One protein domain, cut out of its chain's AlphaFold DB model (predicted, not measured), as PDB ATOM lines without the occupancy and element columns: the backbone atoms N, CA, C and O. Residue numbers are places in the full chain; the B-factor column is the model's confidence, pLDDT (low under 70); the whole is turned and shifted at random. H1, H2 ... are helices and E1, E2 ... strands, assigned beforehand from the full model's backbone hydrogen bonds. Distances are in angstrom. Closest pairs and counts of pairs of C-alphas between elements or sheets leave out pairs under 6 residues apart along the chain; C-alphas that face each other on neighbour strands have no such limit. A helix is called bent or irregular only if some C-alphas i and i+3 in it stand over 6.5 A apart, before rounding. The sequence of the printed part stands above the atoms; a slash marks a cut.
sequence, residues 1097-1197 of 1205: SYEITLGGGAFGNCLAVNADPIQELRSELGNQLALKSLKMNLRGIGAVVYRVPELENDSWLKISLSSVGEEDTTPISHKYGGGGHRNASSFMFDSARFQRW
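AT A GLANCE: This is residues 1097 to 1197 of the 1205 residues of an uncharacterized protein of Salvia splendens (UniProt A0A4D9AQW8). Picture one strongly twisted sheet of six strands, with the long, kinked helix H2 over one face and the short helix H3 over the other, near the edge at E5. The short helices H1 and H4 lie at the sheet's margins. The printed part has 101 residues, with four named helices and six named strands in the order E1 H1 E2 H2 E3 E4 H3 E5 E6 H4. The sheet runs E1 E2 E3 E4 E6 E5 and is mixed, and the class is mixed, helices and strands. The whole is compact, with a radius of gyration of the C-alphas of 12.2 A and spans of 36 by 27 by 24 A.

HOW THE PARTS SIT: Start with E1, residues 1098 to 1101, an edge strand antiparallel to E2, residues 1109 to 1114; N 1100 and O 1110 are 2.8 A apart, within hydrogen-bond range. Between them H1, residues 1102 to 1105, only grazes the sheet with residues 1102 to 1103. E2 is parallel to E3, residues 1141 to 1146, with N 1143 and O 1111 at 2.9 A. H2, residues 1116 to 1135, joins them in a strand-helix-strand unit, two parallel neighbour strands with a helix between, its crossover right-handed. H2 is irregular, with C-alphas 1117 and 1120 9.1 A apart, and has a kink of 94 degrees near residue 1123. Its height over the sheet is 6.7 A; it runs along the strands, at 19 degrees to E3 on the local plane, and its closest C-alphas to E3 are those of Ala 1130 and Gly 1142, 3.8 A apart. E3 and E4, residues 1156 to 1163, form a hairpin, with N 1144 and O 1160 at 2.8 A. E6, residues 1184 to 1190, is antiparallel to E4, with N 1161 and O 1185 at 2.7 A, and forms a hairpin with the edge strand E5, residues 1179 to 1181, with N 1181 and O 1184 at 2.9 A. H3, residues 1170 to 1175, is on the opposite face from H2, making three layers, helices on both faces of a sheet. Its height is 7.0 A, and it is only just over E5, on which 3 of its C-alphas fall. E4, H3 and E5 make a split unit, with E6 between its two strands, and its crossover is right-handed. The closest C-alphas of H3 and E6 are those of Ser 1173 and Phe 1187, 5.4 A apart. H4, residues 1191 to 1195, is over none of the strands and near H1. Every O i to N i+4 pair is within hydrogen-bond range in H3 and H4, and 11 of 16 are in H2; H1 is too short for such a pair.

IN THESE COORDINATES: Find C-alpha 1098 at (26.853, 23.120, 14.857), where E1 begins. H2 runs 24.3 A from C-alpha 1116 to C-alpha 1135 at (18.784, 32.304, 8.630). E4 measures 22.6 A, E6 19.9 A, E2 16.5 A and E3 16.4 A. H4 ends at C-alpha 1195, (37.769, 20.347, 16.161).

THE WHOLE: The C-alphas of Asn 1137 and Glu 1152, the two farthest apart, are 36.9 A from each other. The printed part has no cut and no long link. Residue 1151, in the link from E3 to E4, is the one printed residue with a pLDDT under 70; the mean of the printed part is 87.3.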
ATOM      1  N   SER A1097      23.386  20.047  13.361       90.50
ATOM      2  CA  SER A1097      24.292  21.082  12.862       90.50
ATOM      3  C   SER A1097      24.872  21.919  14.000       90.50
ATOM      4  O   SER A1097      24.163  22.276  14.937       90.50
ATOM      5  N   TYR A1098      26.139  22.297  13.883       92.12
ATOM      6  CA  TYR A1098      26.853  23.120  14.857       92.12
ATOM      7  C   TYR A1098      27.607  24.248  14.157       92.12
ATOM      8  O   TYR A1098      27.999  24.129  12.997       92.12
ATOM      9  N   GLU A1099      27.825  25.351  14.863       93.06
ATOM     10  CA  GLU A1099      28.564  26.490  14.325       93.06
ATOM     11  C   GLU A1099      30.072  26.206  14.276       93.06
ATOM     12  O   GLU A1099      30.666  25.658  15.214       93.06
ATOM     13  N   ILE A1100      30.697  26.608  13.170       92.88
ATOM     14  CA  ILE A1100      32.142  26.587  12.992       92.88
ATOM     15  C   ILE A1100      32.682  27.951  12.558       92.88
ATOM     16  O   ILE A1100      32.049  28.694  11.810       92.88
ATOM     17  N   THR A1101      33.908  28.247  12.977       91.19
ATOM     18  CA  THR A1101      34.694  29.412  12.580       91.19
ATOM     19  C   THR A1101      35.656  29.014  11.453       91.19
ATOM     20  O   THR A1101      36.757  28.502  11.695       91.19
ATOM     21  N   LEU A1102      35.255  29.228  10.196       88.81
ATOM     22  CA  LEU A1102      36.016  28.762   9.034       88.81
ATOM     23  C   LEU A1102      37.407  29.404   8.980       88.81
ATOM     24  O   LEU A1102      37.580  30.626   8.990       88.81
ATOM     25  N   GLY A1103      38.427  28.548   8.913       84.31
ATOM     26  CA  GLY A1103      39.822  28.970   8.913       84.31
ATOM     27  C   GLY A1103      40.263  29.757  10.139       84.31
ATOM     28  O   GLY A1103      41.119  30.630  10.004       84.31
ATOM     29  N   GLY A1104      39.673  29.467  11.305       79.00
ATOM     30  CA  GLY A1104      39.992  30.143  12.565       79.00
ATOM     31  C   GLY A1104      39.554  31.609  12.605       79.00
ATOM     32  O   GLY A1104      40.184  32.401  13.295       79.00
ATOM     33  N   GLY A1105      38.529  31.984  11.829       79.81
ATOM     34  CA  GLY A1105      37.986  33.351  11.763       79.81
ATOM     35  C   GLY A1105      38.253  34.062  10.443       79.81
ATOM     36  O   GLY A1105      37.547  35.005  10.105       79.81
ATOM     37  N   ALA A1106      39.212  33.577   9.649       85.12
ATOM     38  CA  ALA A1106      39.612  34.220   8.397       85.12
ATOM     39  C   ALA A1106      38.503  34.268   7.327       85.12
ATOM     40  O   ALA A1106      38.596  35.075   6.407       85.12
ATOM     41  N   PHE A1107      37.485  33.406   7.421       88.50
ATOM     42  CA  PHE A1107      36.404  33.315   6.431       88.50
ATOM     43  C   PHE A1107      34.997  33.470   7.016       88.50
ATOM     44  O   PHE A1107      34.012  33.216   6.316       88.50
ATOM     45  N   GLY A1108      34.906  33.918   8.270       88.94
ATOM     46  CA  GLY A1108      33.653  34.055   9.005       88.94
ATOM     47  C   GLY A1108      33.111  32.732   9.551       88.94
ATOM     48  O   GLY A1108      33.765  31.687   9.479       88.94
ATOM     49  N   ASN A1109      31.903  32.805  10.108       92.94
ATOM     50  CA  ASN A1109      31.238  31.676  10.748       92.94
ATOM     51  C   ASN A1109      30.143  31.109   9.850       92.94
ATOM     52  O   ASN A1109      29.479  31.848   9.114       92.94
ATOM     53  N   CYS A1110      29.961  29.796   9.921       93.50
ATOM     54  CA  CYS A1110      28.886  29.095   9.239       93.50
ATOM     55  C   CYS A1110      28.476  27.829   9.992       93.50
ATOM     56  O   CYS A1110      29.158  27.404  10.927       93.50
ATOM     57  N   LEU A1111      27.375  27.204   9.579       94.94
ATOM     58  CA  LEU A1111      26.989  25.902  10.115       94.94
ATOM     59  C   LEU A1111      27.740  24.761   9.428       94.94
ATOM     60  O   LEU A1111      27.913  24.744   8.206       94.94
ATOM     61  N   ALA A1112      28.116  23.769  10.228       92.75
ATOM     62  CA  ALA A1112      28.654  22.496   9.786       92.75
ATOM     63  C   ALA A1112      27.830  21.321  10.311       92.75
ATOM     64  O   ALA A1112      27.170  21.416  11.343       92.75
ATOM     65  N   VAL A1113      27.900  20.188   9.617       93.06
ATOM     66  CA  VAL A1113      27.227  18.956  10.035       93.06
ATOM     67  C   VAL A1113      28.029  17.724   9.626       93.06
ATOM     68  O   VAL A1113      28.702  17.734   8.593       93.06
ATOM     69  N   ASN A1114      27.971  16.659  10.433       90.81
ATOM     70  CA  ASN A1114      28.535  15.366  10.045       90.81
ATOM     71  C   ASN A1114      27.547  14.615   9.141       90.81
ATOM     72  O   ASN A1114      26.432  14.322   9.562       90.81
ATOM     73  N   ALA A1115      27.972  14.280   7.925       88.31
ATOM     74  CA  ALA A1115      27.159  13.595   6.925       88.31
ATOM     75  C   ALA A1115      27.623  12.165   6.610       88.31
ATOM     76  O   ALA A1115      27.300  11.625   5.548       88.31
ATOM     77  N   ASP A1116      28.363  11.533   7.521       84.69
ATOM     78  CA  ASP A1116      28.609  10.088   7.477       84.69
ATOM     79  C   ASP A1116      27.311   9.251   7.431       84.69
ATOM     80  O   ASP A1116      27.273   8.309   6.637       84.69
ATOM     81  N   PRO A1117      26.232   9.579   8.182       80.06
ATOM     82  CA  PRO A1117      25.004   8.773   8.191       80.06
ATOM     83  C   PRO A1117      24.166   8.849   6.905       80.06
ATOM     84  O   PRO A1117      23.294   8.008   6.696       80.06
ATOM     85  N   ILE A1118      24.391   9.853   6.049       81.25
ATOM     86  CA  ILE A1118      23.551  10.140   4.873       81.25
ATOM     87  C   ILE A1118      24.396  10.422   3.627       81.25
ATOM     88  O   ILE A1118      24.332  11.496   3.026       81.25
ATOM     89  N   GLN A1119      25.199   9.432   3.232       80.25
ATOM     90  CA  GLN A1119      26.186   9.579   2.156       80.25
ATOM     91  C   GLN A1119      25.584  10.062   0.827       80.25
ATOM     92  O   GLN A1119      26.153  10.929   0.165       80.25
ATOM     93  N   GLU A1120      24.405   9.551   0.479       75.12
ATOM     94  CA  GLU A1120      23.715   9.827  -0.786       75.12
ATOM     95  C   GLU A1120      23.062  11.221  -0.844       75.12
ATOM     96  O   GLU A1120      22.703  11.690  -1.920       75.12
ATOM     97  N   LEU A1121      22.910  11.906   0.299       81.50
ATOM     98  CA  LEU A1121      22.169  13.173   0.412       81.50
ATOM     99  C   LEU A1121      23.064  14.379   0.732       81.50
ATOM    100  O   LEU A1121      22.567  15.480   0.958       81.50
ATOM    101  N   ARG A1122      24.391  14.198   0.718       84.56
ATOM    102  CA  ARG A1122      25.386  15.210   1.127       84.56
ATOM    103  C   ARG A1122      25.251  16.548   0.394       84.56
ATOM    104  O   ARG A1122      25.438  17.592   1.009       84.56
ATOM    105  N   SER A1123      24.925  16.531  -0.898       79.56
ATOM    106  CA  SER A1123      24.787  17.762  -1.690       79.56
ATOM    107  C   SER A1123      23.535  18.559  -1.315       79.56
ATOM    108  O   SER A1123      23.608  19.773  -1.131       79.56
ATOM    109  N   GLU A1124      22.392  17.882  -1.172       81.69
ATOM    110  CA  GLU A1124      21.124  18.514  -0.786       81.69
ATOM    111  C   GLU A1124      21.200  19.028   0.660       81.69
ATOM    112  O   GLU A1124      20.821  20.165   0.946       81.69
ATOM    113  N   LEU A1125      21.811  18.233   1.546       86.50
ATOM    114  CA  LEU A1125      22.123  18.611   2.920       86.50
ATOM    115  C   LEU A1125      22.973  19.888   2.982       86.50
ATOM    116  O   LEU A1125      22.669  20.778   3.770       86.50
ATOM    117  N   GLY A1126      24.017  20.001   2.155       87.81
ATOM    118  CA  GLY A1126      24.903  21.170   2.144       87.81
ATOM    119  C   GLY A1126      24.196  22.462   1.752       87.81
ATOM    120  O   GLY A1126      24.385  23.488   2.408       87.81
ATOM    121  N   ASN A1127      23.325  22.411   0.743       86.25
ATOM    122  CA  ASN A1127      22.539  23.566   0.318       86.25
ATOM    123  C   ASN A1127      21.537  24.010   1.404       86.25
ATOM    124  O   ASN A1127      21.454  25.191   1.746       86.25
ATOM    125  N   GLN A1128      20.818  23.063   2.016       89.56
ATOM    126  CA  GLN A1128      19.877  23.373   3.100       89.56
ATOM    127  C   GLN A1128      20.590  23.874   4.366       89.56
ATOM    128  O   GLN A1128      20.109  24.798   5.026       89.56
ATOM    129  N   LEU A1129      21.776  23.341   4.664       91.12
ATOM    130  CA  LEU A1129      22.627  23.809   5.755       91.12
ATOM    131  C   LEU A1129      23.106  25.249   5.526       91.12
ATOM    132  O   LEU A1129      23.117  26.039   6.468       91.12
ATOM    133  N   ALA A1130      23.435  25.621   4.285       90.50
ATOM    134  CA  ALA A1130      23.804  26.990   3.923       90.50
ATOM    135  C   ALA A1130      22.639  27.978   4.114       90.50
ATOM    136  O   ALA A1130      22.833  29.075   4.641       90.50
ATOM    137  N   LEU A1131      21.412  27.571   3.766       89.25
ATOM    138  CA  LEU A1131      20.197  28.348   4.040       89.25
ATOM    139  C   LEU A1131      19.916  28.473   5.544       89.25
ATOM    140  O   LEU A1131      19.553  29.557   6.003       89.25
ATOM    141  N   LYS A1132      20.085  27.390   6.319       90.56
ATOM    142  CA  LYS A1132      19.946  27.407   7.788       90.56
ATOM    143  C   LYS A1132      20.983  28.345   8.415       90.56
ATOM    144  O   LYS A1132      20.625  29.161   9.256       90.56
ATOM    145  N   SER A1133      22.224  28.304   7.927       91.06
ATOM    146  CA  SER A1133      23.318  29.191   8.339       91.06
ATOM    147  C   SER A1133      22.973  30.662   8.091       91.06
ATOM    148  O   SER A1133      23.034  31.475   9.012       91.06
ATOM    149  N   LEU A1134      22.485  30.992   6.889       89.81
ATOM    150  CA  LEU A1134      22.051  32.351   6.552       89.81
ATOM    151  C   LEU A1134      20.902  32.842   7.452       89.81
ATOM    152  O   LEU A1134      20.924  33.977   7.921       89.81
ATOM    153  N   LYS A1135      19.913  31.982   7.734       90.56
ATOM    154  CA  LYS A1135      18.784  32.304   8.630       90.56
ATOM    155  C   LYS A1135      19.217  32.551  10.080       90.56
ATOM    156  O   LYS A1135      18.519  33.261  10.797       90.56
ATOM    157  N   MET A1136      20.349  31.991  10.505       89.94
ATOM    158  CA  MET A1136      20.947  32.221  11.825       89.94
ATOM    159  C   MET A1136      21.866  33.456  11.866       89.94
ATOM    160  O   MET A1136      22.613  33.625  12.825       89.94
ATOM    161  N   ASN A1137      21.816  34.331  10.849       88.25
ATOM    162  CA  ASN A1137      22.701  35.493  10.677       88.25
ATOM    163  C   ASN A1137      24.198  35.135  10.576       88.25
ATOM    164  O   ASN A1137      25.063  35.967  10.855       88.25
ATOM    165  N   LEU A1138      24.514  33.908  10.160       91.12
ATOM    166  CA  LEU A1138      25.863  33.491   9.782       91.12
ATOM    167  C   LEU A1138      26.044  33.661   8.264       91.12
ATOM    168  O   LEU A1138      25.113  34.044   7.551       91.12
ATOM    169  N   ARG A1139      27.237  33.361   7.732       92.25
ATOM    170  CA  ARG A1139      27.422  33.376   6.272       92.25
ATOM    171  C   ARG A1139      26.506  32.358   5.607       92.25
ATOM    172  O   ARG A1139      26.253  31.287   6.166       92.25
ATOM    173  N   GLY A1140      26.069  32.666   4.386       91.50
ATOM    174  CA  GLY A1140      25.275  31.776   3.535       91.50
ATOM    175  C   GLY A1140      26.088  30.608   2.981       91.50
ATOM    176  O   GLY A1140      26.077  30.363   1.781       91.50
ATOM    177  N   ILE A1141      26.838  29.927   3.845       93.94
ATOM    178  CA  ILE A1141      27.702  28.790   3.550       93.94
ATOM    179  C   ILE A1141      27.295  27.647   4.483       93.94
ATOM    180  O   ILE A1141      27.023  27.869   5.655       93.94
ATOM    181  N   GLY A1142      27.249  26.421   3.978       94.44
ATOM    182  CA  GLY A1142      27.035  25.201   4.751       94.44
ATOM    183  C   GLY A1142      28.220  24.266   4.564       94.44
ATOM    184  O   GLY A1142      28.636  24.030   3.431       94.44
ATOM    185  N   ALA A1143      28.782  23.748   5.655       94.31
ATOM    186  CA  ALA A1143      29.923  22.836   5.628       94.31
ATOM    187  C   ALA A1143      29.505  21.393   5.955       94.31
ATOM    188  O   ALA A1143      29.245  21.028   7.100       94.31
ATOM    189  N   VAL A1144      29.479  20.540   4.940       94.69
ATOM    190  CA  VAL A1144      29.194  19.111   5.075       94.69
ATOM    191  C   VAL A1144      30.497  18.359   5.302       94.69
ATOM    192  O   VAL A1144      31.392  18.388   4.458       94.69
ATOM    193  N   VAL A1145      30.611  17.685   6.445       92.62
ATOM    194  CA  VAL A1145      31.845  17.038   6.904       92.62
ATOM    195  C   VAL A1145      31.646  15.532   6.951       92.62
ATOM    196  O   VAL A1145      30.682  15.063   7.549       92.62
ATOM    197  N   TYR A1146      32.529  14.765   6.320       90.81
ATOM    198  CA  TYR A1146      32.415  13.305   6.277       90.81
ATOM    199  C   TYR A1146      33.767  12.625   6.063       90.81
ATOM    200  O   TYR A1146      34.725  13.232   5.573       90.81
ATOM    201  N   ARG A1147      33.834  11.345   6.418       88.00
ATOM    202  CA  ARG A1147      34.953  10.456   6.099       88.00
ATOM    203  C   ARG A1147      34.821   9.920   4.680       88.00
ATOM    204  O   ARG A1147      33.716   9.699   4.184       88.00
ATOM    205  N   VAL A1148      35.965   9.714   4.038       80.69
ATOM    206  CA  VAL A1148      36.084   9.125   2.698       80.69
ATOM    207  C   VAL A1148      36.603   7.698   2.896       80.69
ATOM    208  O   VAL A1148      37.797   7.545   3.164       80.69
ATOM    209  N   PRO A1149      35.728   6.672   2.867       73.06
ATOM    210  CA  PRO A1149      36.102   5.291   3.181       73.06
ATOM    211  C   PRO A1149      37.266   4.768   2.331       73.06
ATOM    212  O   PRO A1149      38.088   4.001   2.817       73.06
ATOM    213  N   GLU A1150      37.379   5.245   1.092       72.56
ATOM    214  CA  GLU A1150      38.396   4.848   0.116       72.56
ATOM    215  C   GLU A1150      39.821   5.296   0.482       72.56
ATOM    216  O   GLU A1150      40.783   4.838  -0.129       72.56
ATOM    217  N   LEU A1151      39.976   6.203   1.454       68.56
ATOM    218  CA  LEU A1151      41.285   6.672   1.923       68.56
ATOM    219  C   LEU A1151      41.817   5.882   3.129       68.56
ATOM    220  O   LEU A1151      42.950   6.140   3.533       68.56
ATOM    221  N   GLU A1152      41.010   4.987   3.718       71.62
ATOM    222  CA  GLU A1152      41.342   4.167   4.903       71.62
ATOM    223  C   GLU A1152      42.051   4.950   6.034       71.62
ATOM    224  O   GLU A1152      42.907   4.432   6.750       71.62
ATOM    225  N   ASN A1153      41.724   6.238   6.195       74.38
ATOM    226  CA  ASN A1153      42.407   7.130   7.126       74.38
ATOM    227  C   ASN A1153      41.416   8.024   7.876       74.38
ATOM    228  O   ASN A1153      41.001   9.074   7.386       74.38
ATOM    229  N   ASP A1154      41.109   7.641   9.117       71.69
ATOM    230  CA  ASP A1154      40.186   8.360  10.006       71.69
ATOM    231  C   ASP A1154      40.712   9.725  10.492       71.69
ATOM    232  O   ASP A1154      39.975  10.505  11.104       71.69
ATOM    233  N   SER A1155      41.981  10.042  10.216       80.88
ATOM    234  CA  SER A1155      42.607  11.311  10.606       80.88
ATOM    235  C   SER A1155      42.207  12.467   9.686       80.88
ATOM    236  O   SER A1155      42.356  13.628  10.067       80.88
ATOM    237  N   TRP A1156      41.690  12.173   8.489       83.75
ATOM    238  CA  TRP A1156      41.333  13.166   7.478       83.75
ATOM    239  C   TRP A1156      39.833  13.163   7.191       83.75
ATOM    240  O   TRP A1156      39.212  12.131   6.963       83.75
ATOM    241  N   LEU A1157      39.253  14.358   7.164       89.38
ATOM    242  CA  LEU A1157      37.858  14.610   6.834       89.38
ATOM    243  C   LEU A1157      37.782  15.328   5.492       89.38
ATOM    244  O   LEU A1157      38.602  16.199   5.194       89.38
ATOM    245  N   LYS A1158      36.762  15.011   4.700       92.19
ATOM    246  CA  LYS A1158      36.391  15.823   3.547       92.19
ATOM    247  C   LYS A1158      35.367  16.856   3.986       92.19
ATOM    248  O   LYS A1158      34.339  16.514   4.569       92.19
ATOM    249  N   ILE A1159      35.670  18.121   3.710       93.31
ATOM    250  CA  ILE A1159      34.781  19.251   3.970       93.31
ATOM    251  C   ILE A1159      34.250  19.725   2.622       93.31
ATOM    252  O   ILE A1159      34.995  20.275   1.814       93.31
ATOM    253  N   SER A1160      32.964  19.487   2.381       94.06
ATOM    254  CA  SER A1160      32.225  19.985   1.225       94.06
ATOM    255  C   SER A1160      31.453  21.235   1.631       94.06
ATOM    256  O   SER A1160      30.539  21.173   2.446       94.06
ATOM    257  N   LEU A1161      31.839  22.374   1.073       93.12
ATOM    258  CA  LEU A1161      31.155  23.644   1.246       93.12
ATOM    259  C   LEU A1161      30.100  23.812   0.158       93.12
ATOM    260  O   LEU A1161      30.383  23.582  -1.017       93.12
ATOM    261  N   SER A1162      28.923  24.280   0.549       92.19
ATOM    262  CA  SER A1162      27.876  24.770  -0.347       92.19
ATOM    263  C   SER A1162      27.546  26.208   0.026       92.19
ATOM    264  O   SER A1162      27.598  26.543   1.208       92.19
ATOM    265  N   SER A1163      27.212  27.058  -0.938       91.12
ATOM    266  CA  SER A1163      26.791  28.435  -0.664       91.12
ATOM    267  C   SER A1163      25.500  28.828  -1.365       91.12
ATOM    268  O   SER A1163      25.090  28.221  -2.353       91.12
ATOM    269  N   VAL A1164      24.863  29.866  -0.819       87.69
ATOM    270  CA  VAL A1164      23.635  30.481  -1.328       87.69
ATOM    271  C   VAL A1164      23.807  31.992  -1.495       87.69
ATOM    272  O   VAL A1164      24.602  32.622  -0.801       87.69
ATOM    273  N   GLY A1165      23.037  32.587  -2.410       82.50
ATOM    274  CA  GLY A1165      23.148  34.010  -2.745       82.50
ATOM    275  C   GLY A1165      24.414  34.321  -3.551       82.50
ATOM    276  O   GLY A1165      24.783  33.565  -4.444       82.50
ATOM    277  N   GLU A1166      25.079  35.435  -3.236       82.06
ATOM    278  CA  GLU A1166      26.289  35.894  -3.941       82.06
ATOM    279  C   GLU A1166      27.606  35.342  -3.344       82.06
ATOM    280  O   GLU A1166      28.701  35.757  -3.732       82.06
ATOM    281  N   GLU A1167      27.525  34.398  -2.405       86.50
ATOM    282  CA  GLU A1167      28.674  33.876  -1.662       86.50
ATOM    283  C   GLU A1167      29.528  32.898  -2.493       86.50
ATOM    284  O   GLU A1167      29.014  31.934  -3.061       86.50
ATOM    285  N   ASP A1168      30.850  33.100  -2.515       89.31
ATOM    286  CA  ASP A1168      31.812  32.229  -3.209       89.31
ATOM    287  C   ASP A1168      32.622  31.376  -2.217       89.31
ATOM    288  O   ASP A1168      33.310  31.895  -1.330       89.31
ATOM    289  N   THR A1169      32.547  30.051  -2.369       91.25
ATOM    290  CA  THR A1169      33.269  29.083  -1.526       91.25
ATOM    291  C   THR A1169      34.673  28.745  -2.035       91.25
ATOM    292  O   THR A1169      35.491  28.225  -1.270       91.25
ATOM    293  N   THR A1170      34.989  29.046  -3.300       89.94
ATOM    294  CA  THR A1170      36.262  28.663  -3.935       89.94
ATOM    295  C   THR A1170      37.506  29.265  -3.269       89.94
ATOM    296  O   THR A1170      38.487  28.533  -3.114       89.94
ATOM    297  N   PRO A1171      37.508  30.511  -2.740       91.00
ATOM    298  CA  PRO A1171      38.677  31.038  -2.029       91.00
ATOM    299  C   PRO A1171      39.001  30.257  -0.745       91.00
ATOM    300  O   PRO A1171      40.157  30.187  -0.325       91.00
ATOM    301  N   ILE A1172      37.982  29.658  -0.120       91.38
ATOM    302  CA  ILE A1172      38.114  28.903   1.130       91.38
ATOM    303  C   ILE A1172      38.738  27.541   0.841       91.38
ATOM    304  O   ILE A1172      39.720  27.171   1.483       91.38
ATOM    305  N   SER A1173      38.210  26.814  -0.148       90.12
ATOM    306  CA  SER A1173      38.749  25.509  -0.543       90.12
ATOM    307  C   SER A1173      40.156  25.620  -1.136       90.12
ATOM    308  O   SER A1173      41.019  24.834  -0.745       90.12
ATOM    309  N   HIS A1174      40.439  26.635  -1.963       90.69
ATOM    310  CA  HIS A1174      41.782  26.873  -2.512       90.69
ATOM    311  C   HIS A1174      42.842  27.090  -1.420       90.69
ATOM    312  O   HIS A1174      43.947  26.559  -1.530       90.69
ATOM    313  N   LYS A1175      42.520  27.798  -0.323       89.62
ATOM    314  CA  LYS A1175      43.466  27.994   0.797       89.62
ATOM    315  C   LYS A1175      43.888  26.678   1.463       89.62
ATOM    316  O   LYS A1175      44.978  26.607   2.025       89.62
ATOM    317  N   TYR A1176      43.048  25.649   1.397       89.19
ATOM    318  CA  TYR A1176      43.323  24.323   1.956       89.19
ATOM    319  C   TYR A1176      43.656  23.278   0.883       89.19
ATOM    320  O   TYR A1176      43.564  22.083   1.147       89.19
ATOM    321  N   GLY A1177      44.054  23.714  -0.319       85.00
ATOM    322  CA  GLY A1177      44.477  22.826  -1.407       85.00
ATOM    323  C   GLY A1177      43.341  22.028  -2.057       85.00
ATOM    324  O   GLY A1177      43.605  21.035  -2.727       85.00
ATOM    325  N   GLY A1178      42.088  22.429  -1.839       85.12
ATOM    326  CA  GLY A1178      40.917  21.875  -2.510       85.12
ATOM    327  C   GLY A1178      40.482  22.690  -3.724       85.12
ATOM    328  O   GLY A1178      41.188  23.590  -4.168       85.12
ATOM    329  N   GLY A1179      39.296  22.386  -4.249       81.69
ATOM    330  CA  GLY A1179      38.757  23.033  -5.444       81.69
ATOM    331  C   GLY A1179      37.254  22.834  -5.609       81.69
ATOM    332  O   GLY A1179      36.599  22.144  -4.819       81.69
ATOM    333  N   GLY A1180      36.698  23.469  -6.635       84.19
ATOM    334  CA  GLY A1180      35.283  23.402  -6.982       84.19
ATOM    335  C   GLY A1180      34.844  24.620  -7.782       84.19
ATOM    336  O   GLY A1180      35.665  25.311  -8.378       84.19
ATOM    337  N   HIS A1181      33.545  24.884  -7.773       80.56
ATOM    338  CA  HIS A1181      32.942  26.062  -8.393       80.56
ATOM    339  C   HIS A1181      32.313  26.973  -7.329       80.56
ATOM    340  O   HIS A1181      32.154  26.560  -6.180       80.56
ATOM    341  N   ARG A1182      31.921  28.195  -7.708       84.62
ATOM    342  CA  ARG A1182      31.429  29.248  -6.798       84.62
ATOM    343  C   ARG A1182      30.512  28.733  -5.675       84.62
ATOM    344  O   ARG A1182      30.793  28.949  -4.496       84.62
ATOM    345  N   ASN A1183      29.481  27.975  -6.055       84.25
ATOM    346  CA  ASN A1183      28.389  27.565  -5.163       84.25
ATOM    347  C   ASN A1183      28.629  26.235  -4.432       84.25
ATOM    348  O   ASN A1183      27.860  25.862  -3.549       84.25
ATOM    349  N   ALA A1184      29.676  25.496  -4.806       88.19
ATOM    350  CA  ALA A1184      30.084  24.284  -4.110       88.19
ATOM    351  C   ALA A1184      31.554  23.960  -4.365       88.19
ATOM    352  O   ALA A1184      31.996  23.829  -5.510       88.19
ATOM    353  N   SER A1185      32.306  23.773  -3.293       91.12
ATOM    354  CA  SER A1185      33.710  23.387  -3.364       91.12
ATOM    355  C   SER A1185      34.075  22.482  -2.199       91.12
ATOM    356  O   SER A1185      33.318  22.350  -1.243       91.12
ATOM    357  N   SER A1186      35.203  21.785  -2.279       92.19
ATOM    358  CA  SER A1186      35.601  20.877  -1.203       92.19
ATOM    359  C   SER A1186      37.106  20.796  -1.033       92.19
ATOM    360  O   SER A1186      37.856  21.071  -1.967       92.19
ATOM    361  N   PHE A1187      37.539  20.418   0.163       93.25
ATOM    362  CA  PHE A1187      38.941  20.201   0.504       93.25
ATOM    363  C   PHE A1187      39.066  19.106   1.566       93.25
ATOM    364  O   PHE A1187      38.111  18.801   2.285       93.25
ATOM    365  N   MET A1188      40.254  18.511   1.653       90.94
ATOM    366  CA  MET A1188      40.595  17.576   2.723       90.94
ATOM    367  C   MET A1188      41.161  18.350   3.908       90.94
ATOM    368  O   MET A1188      41.945  19.284   3.738       90.94
ATOM    369  N   PHE A1189      40.776  17.963   5.119       91.06
ATOM    370  CA  PHE A1189      41.197  18.647   6.330       91.06
ATOM    371  C   PHE A1189      41.422  17.673   7.484       91.06
ATOM    372  O   PHE A1189      40.689  16.702   7.647       91.06
ATOM    373  N   ASP A1190      42.443  17.936   8.291       89.75
ATOM    374  CA  ASP A1190      42.779  17.103   9.445       89.75
ATOM    375  C   ASP A1190      41.691  17.195  10.531       89.75
ATOM    376  O   ASP A1190      41.258  18.287  10.915       89.75
ATOM    377  N   SER A1191      41.257  16.040  11.038       85.62
ATOM    378  CA  SER A1191      40.158  15.903  11.999       85.62
ATOM    379  C   SER A1191      40.449  16.607  13.330       85.62
ATOM    380  O   SER A1191      39.572  17.274  13.887       85.62
ATOM    381  N   ALA A1192      41.695  16.548  13.820       84.69
ATOM    382  CA  ALA A1192      42.095  17.210  15.062       84.69
ATOM    383  C   ALA A1192      42.144  18.738  14.905       84.69
ATOM    384  O   ALA A1192      41.767  19.478  15.820       84.69
ATOM    385  N   ARG A1193      42.560  19.237  13.732       86.56
ATOM    386  CA  ARG A1193      42.491  20.666  13.388       86.56
ATOM    387  C   ARG A1193      41.057  21.142  13.207       86.56
ATOM    388  O   ARG A1193      40.745  22.244  13.652       86.56
ATOM    389  N   PHE A1194      40.187  20.324  12.618       88.56
ATOM    390  CA  PHE A1194      38.773  20.647  12.443       88.56
ATOM    391  C   PHE A1194      38.053  20.874  13.780       88.56
ATOM    392  O   PHE A1194      37.247  21.794  13.883       88.56
ATOM    393  N   GLN A1195      38.380  20.118  14.840       86.19
ATOM    394  CA  GLN A1195      37.769  20.347  16.161       86.19
ATOM    395  C   GLN A1195      38.011  21.767  16.693       86.19
ATOM    396  O   GLN A1195      37.160  22.299  17.395       86.19
ATOM    397  N   ARG A1196      39.125  22.414  16.318       86.00
ATOM    398  CA  ARG A1196      39.419  23.804  16.708       86.00
ATOM    399  C   ARG A1196      38.559  24.833  15.978       86.00
ATOM    400  O   ARG A1196      38.566  25.993  16.368       86.00
ATOM    401  N   TRP A1197      37.876  24.444  14.901       89.81
ATOM    402  CA  TRP A1197      36.927  25.316  14.211       89.81
ATOM    403  C   TRP A1197      35.555  25.305  14.872       89.81
ATOM    404  O   TRP A1197      34.794  26.226  14.625       89.81
TER     405      TRP A1197